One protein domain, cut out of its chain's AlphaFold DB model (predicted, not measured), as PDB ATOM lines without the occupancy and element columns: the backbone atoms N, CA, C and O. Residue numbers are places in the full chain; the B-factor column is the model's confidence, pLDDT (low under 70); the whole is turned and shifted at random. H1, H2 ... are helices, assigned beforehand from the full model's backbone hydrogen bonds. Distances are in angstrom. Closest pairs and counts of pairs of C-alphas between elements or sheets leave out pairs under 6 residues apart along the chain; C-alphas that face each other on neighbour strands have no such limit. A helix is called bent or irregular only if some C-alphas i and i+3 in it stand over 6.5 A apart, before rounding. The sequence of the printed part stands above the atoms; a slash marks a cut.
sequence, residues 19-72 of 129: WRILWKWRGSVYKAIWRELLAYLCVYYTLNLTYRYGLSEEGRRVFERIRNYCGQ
ATOM      1  N   TRP A  19     225.175 129.858 188.090       75.62
ATOM      2  CA  TRP A  19     226.251 128.949 188.489       75.62
ATOM      3  C   TRP A  19     227.581 129.686 188.688       75.62
ATOM      4  O   TRP A  19     228.306 129.447 189.653       75.62
ATOM      5  N   ARG A  20     227.868 130.656 187.812       73.69
ATOM      6  CA  ARG A  20     229.068 131.494 187.905       73.69
ATOM      7  C   ARG A  20     229.084 132.361 189.168       73.69
ATOM      8  O   ARG A  20     230.148 132.560 189.750       73.69
ATOM      9  N   ILE A  21     227.922 132.851 189.603       81.19
ATOM     10  CA  ILE A  21     227.786 133.664 190.821       81.19
ATOM     11  C   ILE A  21     227.963 132.806 192.077       81.19
ATOM     12  O   ILE A  21     228.653 133.233 193.003       81.19
ATOM     13  N   LEU A  22     227.403 131.591 192.097       80.25
ATOM     14  CA  LEU A  22     227.538 130.663 193.227       80.25
ATOM     15  C   LEU A  22     229.007 130.363 193.556       80.25
ATOM     16  O   LEU A  22     229.371 130.300 194.727       80.25
ATOM     17  N   TRP A  23     229.872 130.254 192.543       77.81
ATOM     18  CA  TRP A  23     231.292 129.944 192.747       77.81
ATOM     19  C   TRP A  23     232.126 131.116 193.294       77.81
ATOM     20  O   TRP A  23     233.291 130.948 193.665       77.81
ATOM     21  N   LYS A  24     231.586 132.336 193.359       81.12
ATOM     22  CA  LYS A  24     232.354 133.464 193.894       81.12
ATOM     23  C   LYS A  24     232.540 133.334 195.402       81.12
ATOM     24  O   LYS A  24     231.617 133.005 196.128       81.12
ATOM     25  N   TRP A  25     233.738 133.648 195.897       78.50
ATOM     26  CA  TRP A  25     234.061 133.576 197.332       78.50
ATOM     27  C   TRP A  25     233.837 134.901 198.079       78.50
ATOM     28  O   TRP A  25     233.366 134.933 199.219       78.50
ATOM     29  N   ARG A  26     234.178 136.036 197.453       78.12
ATOM     30  CA  ARG A  26     234.018 137.360 198.076       78.12
ATOM     31  C   ARG A  26     232.530 137.692 198.198       78.12
ATOM     32  O   ARG A  26     231.871 137.769 197.176       78.12
ATOM     33  N   GLY A  27     232.054 137.876 199.437       77.56
ATOM     34  CA  GLY A  27     230.663 138.198 199.806       77.56
ATOM     35  C   GLY A  27     229.628 137.132 199.468       77.56
ATOM     36  O   GLY A  27     228.438 137.422 199.472       77.56
ATOM     37  N   SER A  28     230.076 135.906 199.208       86.50
ATOM     38  CA  SER A  28     229.177 134.771 199.060       86.50
ATOM     39  C   SER A  28     228.667 134.276 200.406       86.50
ATOM     40  O   SER A  28     229.327 134.413 201.441       86.50
ATOM     41  N   VAL A  29     227.497 133.643 200.356       87.06
ATOM     42  CA  VAL A  29     226.838 132.983 201.484       87.06
ATOM     43  C   VAL A  29     227.781 131.986 202.164       87.06
ATOM     44  O   VAL A  29     227.812 131.919 203.390       87.06
ATOM     45  N   TYR A  30     228.637 131.288 201.407       87.69
ATOM     46  CA  TYR A  30     229.618 130.359 201.979       87.69
ATOM     47  C   TYR A  30     230.575 131.058 202.947       87.69
ATOM     48  O   TYR A  30     230.812 130.569 204.048       87.69
ATOM     49  N   LYS A  31     231.065 132.251 202.593       87.56
ATOM     50  CA  LYS A  31     231.946 133.037 203.465       87.56
ATOM     51  C   LYS A  31     231.208 133.593 204.690       87.56
ATOM     52  O   LYS A  31     231.850 133.859 205.702       87.56
ATOM     53  N   ALA A  32     229.892 133.772 204.622       88.00
ATOM     54  CA  ALA A  32     229.097 134.194 205.772       88.00
ATOM     55  C   ALA A  32     228.834 133.034 206.749       88.00
ATOM     56  O   ALA A  32     228.915 133.227 207.957       88.00
ATOM     57  N   ILE A  33     228.564 131.829 206.234       93.56
ATOM     58  CA  ILE A  33     228.061 130.702 207.037       93.56
ATOM     59  C   ILE A  33     229.166 129.704 207.429       93.56
ATOM     60  O   ILE A  33     228.944 128.886 208.311       93.56
ATOM     61  N   TRP A  34     230.374 129.755 206.850       92.62
ATOM     62  CA  TRP A  34     231.383 128.696 207.050       92.62
ATOM     63  C   TRP A  34     231.704 128.373 208.522       92.62
ATOM     64  O   TRP A  34     231.915 127.206 208.838       92.62
ATOM     65  N   ARG A  35     231.714 129.368 209.426       93.56
ATOM     66  CA  ARG A  35     231.971 129.146 210.865       93.56
ATOM     67  C   ARG A  35     230.828 128.380 211.528       93.56
ATOM     68  O   ARG A  35     231.082 127.417 212.241       93.56
ATOM     69  N   GLU A  36     229.591 128.780 211.243       94.56
ATOM     70  CA  GLU A  36     228.377 128.124 211.744       94.56
ATOM     71  C   GLU A  36     228.248 126.707 211.176       94.56
ATOM     72  O   GLU A  36     227.945 125.762 211.900       94.56
ATOM     73  N   LEU A  37     228.552 126.534 209.884       94.31
ATOM     74  CA  LEU A  37     228.553 125.228 209.229       94.31
ATOM     75  C   LEU A  37     229.593 124.295 209.854       94.31
ATOM     76  O   LEU A  37     229.288 123.136 210.120       94.31
ATOM     77  N   LEU A  38     230.807 124.793 210.105       95.81
ATOM     78  CA  LEU A  38     231.854 124.006 210.747       95.81
ATOM     79  C   LEU A  38     231.433 123.591 212.160       95.81
ATOM     80  O   LEU A  38     231.532 122.414 212.493       95.81
ATOM     81  N   ALA A  39     230.907 124.519 212.963       97.06
ATOM     82  CA  ALA A  39     230.409 124.215 214.303       97.06
ATOM     83  C   ALA A  39     229.282 123.165 214.274       97.06
ATOM     84  O   ALA A  39     229.322 122.197 215.034       97.06
ATOM     85  N   TYR A  40     228.326 123.303 213.348       95.81
ATOM     86  CA  TYR A  40     227.253 122.330 213.147       95.81
ATOM     87  C   TYR A  40     227.796 120.940 212.793       95.81
ATOM     88  O   TYR A  40     227.388 119.943 213.391       95.81
ATOM     89  N   LEU A  41     228.750 120.864 211.860       97.12
ATOM     90  CA  LEU A  41     229.387 119.606 211.473       97.12
ATOM     91  C   LEU A  41     230.153 118.983 212.641       97.12
ATOM     92  O   LEU A  41     230.006 117.788 212.881       97.12
ATOM     93  N   CYS A  42     230.915 119.769 213.402       97.56
ATOM     94  CA  CYS A  42     231.627 119.285 214.584       97.56
ATOM     95  C   CYS A  42     230.673 118.634 215.591       97.56
ATOM     96  O   CYS A  42     230.916 117.505 216.019       97.56
ATOM     97  N   VAL A  43     229.564 119.296 215.933       97.12
ATOM     98  CA  VAL A  43     228.555 118.739 216.848       97.12
ATOM     99  C   VAL A  43     227.922 117.479 216.258       97.12
ATOM    100  O   VAL A  43     227.831 116.458 216.939       97.12
ATOM    101  N   TYR A  44     227.539 117.513 214.979       96.00
ATOM    102  CA  TYR A  44     226.919 116.375 214.303       96.00
ATOM    103  C   TYR A  44     227.825 115.136 214.303       96.00
ATOM    104  O   TYR A  44     227.392 114.046 214.678       96.00
ATOM    105  N   TYR A  45     229.097 115.299 213.933       96.81
ATOM    106  CA  TYR A  45     230.063 114.204 213.947       96.81
ATOM    107  C   TYR A  45     230.375 113.732 215.365       96.81
ATOM    108  O   TYR A  45     230.490 112.529 215.578       96.81
ATOM    109  N   THR A  46     230.429 114.631 216.350       95.81
ATOM    110  CA  THR A  46     230.616 114.249 217.759       95.81
ATOM    111  C   THR A  46     229.470 113.363 218.253       95.81
ATOM    112  O   THR A  46     229.714 112.324 218.869       95.81
ATOM    113  N   LEU A  47     228.219 113.707 217.924       94.06
ATOM    114  CA  LEU A  47     227.056 112.874 218.241       94.06
ATOM    115  C   LEU A  47     227.096 111.535 217.494       94.06
ATOM    116  O   LEU A  47     226.808 110.492 218.081       94.06
ATOM    117  N   ASN A  48     227.495 111.540 216.220       94.12
ATOM    118  CA  ASN A  48     227.607 110.322 215.418       94.12
ATOM    119  C   ASN A  48     228.669 109.355 215.967       94.12
ATOM    120  O   ASN A  48     228.400 108.162 216.112       94.12
ATOM    121  N   LEU A  49     229.848 109.869 216.327       94.75
ATOM    122  CA  LEU A  49     230.926 109.088 216.932       94.75
ATOM    123  C   LEU A  49     230.521 108.556 218.307       94.75
ATOM    124  O   LEU A  49     230.736 107.379 218.587       94.75
ATOM    125  N   THR A  50     229.866 109.378 219.129       93.25
ATOM    126  CA  THR A  50     229.343 108.956 220.438       93.25
ATOM    127  C   THR A  50     228.324 107.821 220.295       93.25
ATOM    128  O   THR A  50     228.423 106.817 220.996       93.25
ATOM    129  N   TYR A  51     227.397 107.907 219.335       92.44
ATOM    130  CA  TYR A  51     226.442 106.827 219.048       92.44
ATOM    131  C   TYR A  51     227.135 105.541 218.561       92.44
ATOM    132  O   TYR A  51     226.749 104.430 218.938       92.44
ATOM    133  N   ARG A  52     228.175 105.669 217.726       90.50
ATOM    134  CA  ARG A  52     228.840 104.522 217.094       90.50
ATOM    135  C   ARG A  52     229.859 103.823 217.994       90.50
ATOM    136  O   ARG A  52     229.917 102.599 217.960       90.50
ATOM    137  N   TYR A  53     230.613 104.563 218.800       91.75
ATOM    138  CA  TYR A  53     231.726 104.023 219.588       91.75
ATOM    139  C   TYR A  53     231.549 104.158 221.105       91.75
ATOM    140  O   TYR A  53     232.213 103.436 221.841       91.75
ATOM    141  N   GLY A  54     230.686 105.061 221.584       87.06
ATOM    142  CA  GLY A  54     230.559 105.368 223.015       87.06
ATOM    143  C   GLY A  54     229.341 104.764 223.719       87.06
ATOM    144  O   GLY A  54     229.381 104.568 224.929       87.06
ATOM    145  N   LEU A  55     228.253 104.478 222.997       87.75
ATOM    146  CA  LEU A  55     226.989 104.035 223.599       87.75
ATOM    147  C   LEU A  55     226.817 102.510 223.589       87.75
ATOM    148  O   LEU A  55     227.014 101.859 222.563       87.75
ATOM    149  N   SER A  56     226.363 101.972 224.724       88.38
ATOM    150  CA  SER A  56     225.876 100.596 224.852       88.38
ATOM    151  C   SER A  56     224.532 100.400 224.134       88.38
ATOM    152  O   SER A  56     223.855 101.366 223.768       88.38
ATOM    153  N   GLU A  57     224.125  99.143 223.949       88.56
ATOM    154  CA  GLU A  57     222.897  98.760 223.233       88.56
ATOM    155  C   GLU A  57     221.638  99.454 223.792       88.56
ATOM    156  O   GLU A  57     220.791  99.943 223.045       88.56
ATOM    157  N   GLU A  58     221.537  99.565 225.118       90.12
ATOM    158  CA  GLU A  58     220.422 100.242 225.788       90.12
ATOM    159  C   GLU A  58     220.452 101.758 225.569       90.12
ATOM    160  O   GLU A  58     219.424 102.366 225.263       90.12
ATOM    161  N   GLY A  59     221.639 102.369 225.642       88.62
ATOM    162  CA  GLY A  59     221.820 103.796 225.383       88.62
ATOM    163  C   GLY A  59     221.446 104.181 223.950       88.62
ATOM    164  O   GLY A  59     220.829 105.225 223.729       88.62
ATOM    165  N   ARG A  60     221.745 103.317 222.968       92.38
ATOM    166  CA  ARG A  60     221.367 103.539 221.561       92.38
ATOM    167  C   ARG A  60     219.856 103.600 221.368       92.38
ATOM    168  O   ARG A  60     219.378 104.511 220.694       92.38
ATOM    169  N   ARG A  61     219.100 102.708 222.018       92.81
ATOM    170  CA  ARG A  61     217.626 102.704 221.951       92.81
ATOM    171  C   ARG A  61     217.023 104.001 222.493       92.81
ATOM    172  O   ARG A  61     216.066 104.528 221.927       92.81
ATOM    173  N   VAL A  62     217.590 104.538 223.575       92.75
ATOM    174  CA  VAL A  62     217.160 105.831 224.134       92.75
ATOM    175  C   VAL A  62     217.492 106.973 223.171       92.75
ATOM    176  O   VAL A  62     216.627 107.805 222.892       92.75
ATOM    177  N   PHE A  63     218.701 106.988 222.605       92.94
ATOM    178  CA  PHE A  63     219.109 107.993 221.622       92.94
ATOM    179  C   PHE A  63     218.203 108.000 220.381       92.94
ATOM    180  O   PHE A  63     217.798 109.062 219.908       92.94
ATOM    181  N   GLU A  64     217.819 106.826 219.879       93.25
ATOM    182  CA  GLU A  64     216.890 106.688 218.751       93.25
ATOM    183  C   GLU A  64     215.501 107.239 219.071       93.25
ATOM    184  O   GLU A  64     214.903 107.932 218.245       93.25
ATOM    185  N   ARG A  65     215.006 107.012 220.292       93.62
ATOM    186  CA  ARG A  65     213.735 107.587 220.743       93.62
ATOM    187  C   ARG A  65     213.791 109.116 220.780       93.62
ATOM    188  O   ARG A  65     212.861 109.760 220.299       93.62
ATOM    189  N   ILE A  66     214.887 109.691 221.281       92.69
ATOM    190  CA  ILE A  66     215.104 111.148 221.298       92.69
ATOM    191  C   ILE A  66     215.166 111.697 219.869       92.69
ATOM    192  O   ILE A  66     214.475 112.661 219.550       92.69
ATOM    193  N   ARG A  67     215.938 111.057 218.981       92.38
ATOM    194  CA  ARG A  67     216.039 111.445 217.567       92.38
ATOM    195  C   ARG A  67     214.667 111.471 216.895       92.38
ATOM    196  O   ARG A  67     214.350 112.437 216.205       92.38
ATOM    197  N   ASN A  68     213.865 110.429 217.098       92.38
ATOM    198  CA  ASN A  68     212.533 110.322 216.508       92.38
ATOM    199  C   ASN A  68     211.589 111.403 217.052       92.38
ATOM    200  O   ASN A  68     210.884 112.038 216.271       92.38
ATOM    201  N   TYR A  69     211.637 111.673 218.360       91.31
ATOM    202  CA  TYR A  69     210.879 112.762 218.979       91.31
ATOM    203  C   TYR A  69     211.255 114.133 218.395       91.31
ATOM    204  O   TYR A  69     210.384 114.891 217.970       91.31
ATOM    205  N   CYS A  70     212.552 114.442 218.290       89.75
ATOM    206  CA  CYS A  70     213.022 115.690 217.680       89.75
ATOM    207  C   CYS A  70     212.656 115.793 216.191       89.75
ATOM    208  O   CYS A  70     212.360 116.886 215.710       89.75
ATOM    209  N   GLY A  71     212.663 114.672 215.462       87.88
ATOM    210  CA  GLY A  71     212.245 114.613 214.060       87.88
ATOM    211  C   GLY A  71     210.788 115.032 213.871       87.88
ATOM    212  O   GLY A  71     210.509 115.878 213.029       87.88
ATOM    213  N   GLN A  72     209.889 114.519 214.714       87.06
ATOM    214  CA  GLN A  72     208.460 114.851 214.680       87.06
ATOM    215  C   GLN A  72     208.184 116.324 215.017       87.06
ATOM    216  O   GLN A  72     207.291 116.934 214.442       87.06
TER     217      GLN A  72
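What this domain is: This is residues 19 to 72 of the 129 residues of the protein "Bestrophin homolog" of Culex quinquefasciatus (UniProt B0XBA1). Picture a lopsided V: the long helix H2 makes the long axis, and the chain turns at its far end so that H3 folds back as a shorter arm that sticks out with residues 65 to 72. At the other end of H2 a loop leads to H1, a single short turn of helix, and residues 31 to 46 of H2 stand free between the two ends. The printed part has 54 residues with three named helices, in the order H1, H2, H3, and no named strand; the class is all helix. It is extended, with a radius of gyration of the C-alphas of 17.0 A, and elongated, spanning 49 by 25 by 16 A.

How they stand to each other: Start at the first printed residue with H1, residues 19 to 22. Going on, you reach H2, residues 29 to 54, by a short link of 6 residues, and H1 and H2 are apart. Look near residue 36 for a kink of 44 degrees in H2. H2 is irregular: C-alphas 32 and 35 are 7.7 A apart, against about 5 A in a regular helix. A tight link of 2 residues then brings you to H3, residues 57 to 72. H2 and H3 are close but not clearly touching, with 2 pairs of C-alphas within 8 A. Their closest C-alphas are those of Tyr 51 and Arg 60, 6.5 A apart. Their lines, that of H2 being a rough one, stand at a shallow tilt of 34 degrees, only just short of steep, and they run opposite ways. H1 and H3 are apart. In H3 every O i to N i+4 pair is within hydrogen-bond range, in H2 20 of 22 are, and H1 is too short for such a pair.

Where its parts are: Find C-alpha 19 at (226.251, 128.949, 188.489), where H1 begins; C-alpha 22 lies 5.2 A from it. Next look for C-alpha 29 at (226.838, 132.983, 201.484); from there H2 runs 35.2 A to C-alpha 54. H3 begins at Glu 57 and runs 23.2 A to C-alpha 72, which you find at (208.460, 114.851, 214.680).

The domain as a whole: The two C-alphas farthest apart are those of Arg 20 and Glu 58, at 49.9 A, while those of Trp 19 and Gln 72, the first and last printed, are 34.7 A apart. Residues 23 to 29 also stand free. The printed part has no cut, and neither link is long. In the B-factor column the mean pLDDT of the printed part of this model is 89.8, and no printed residue is under 70; H1 has a mean of 78.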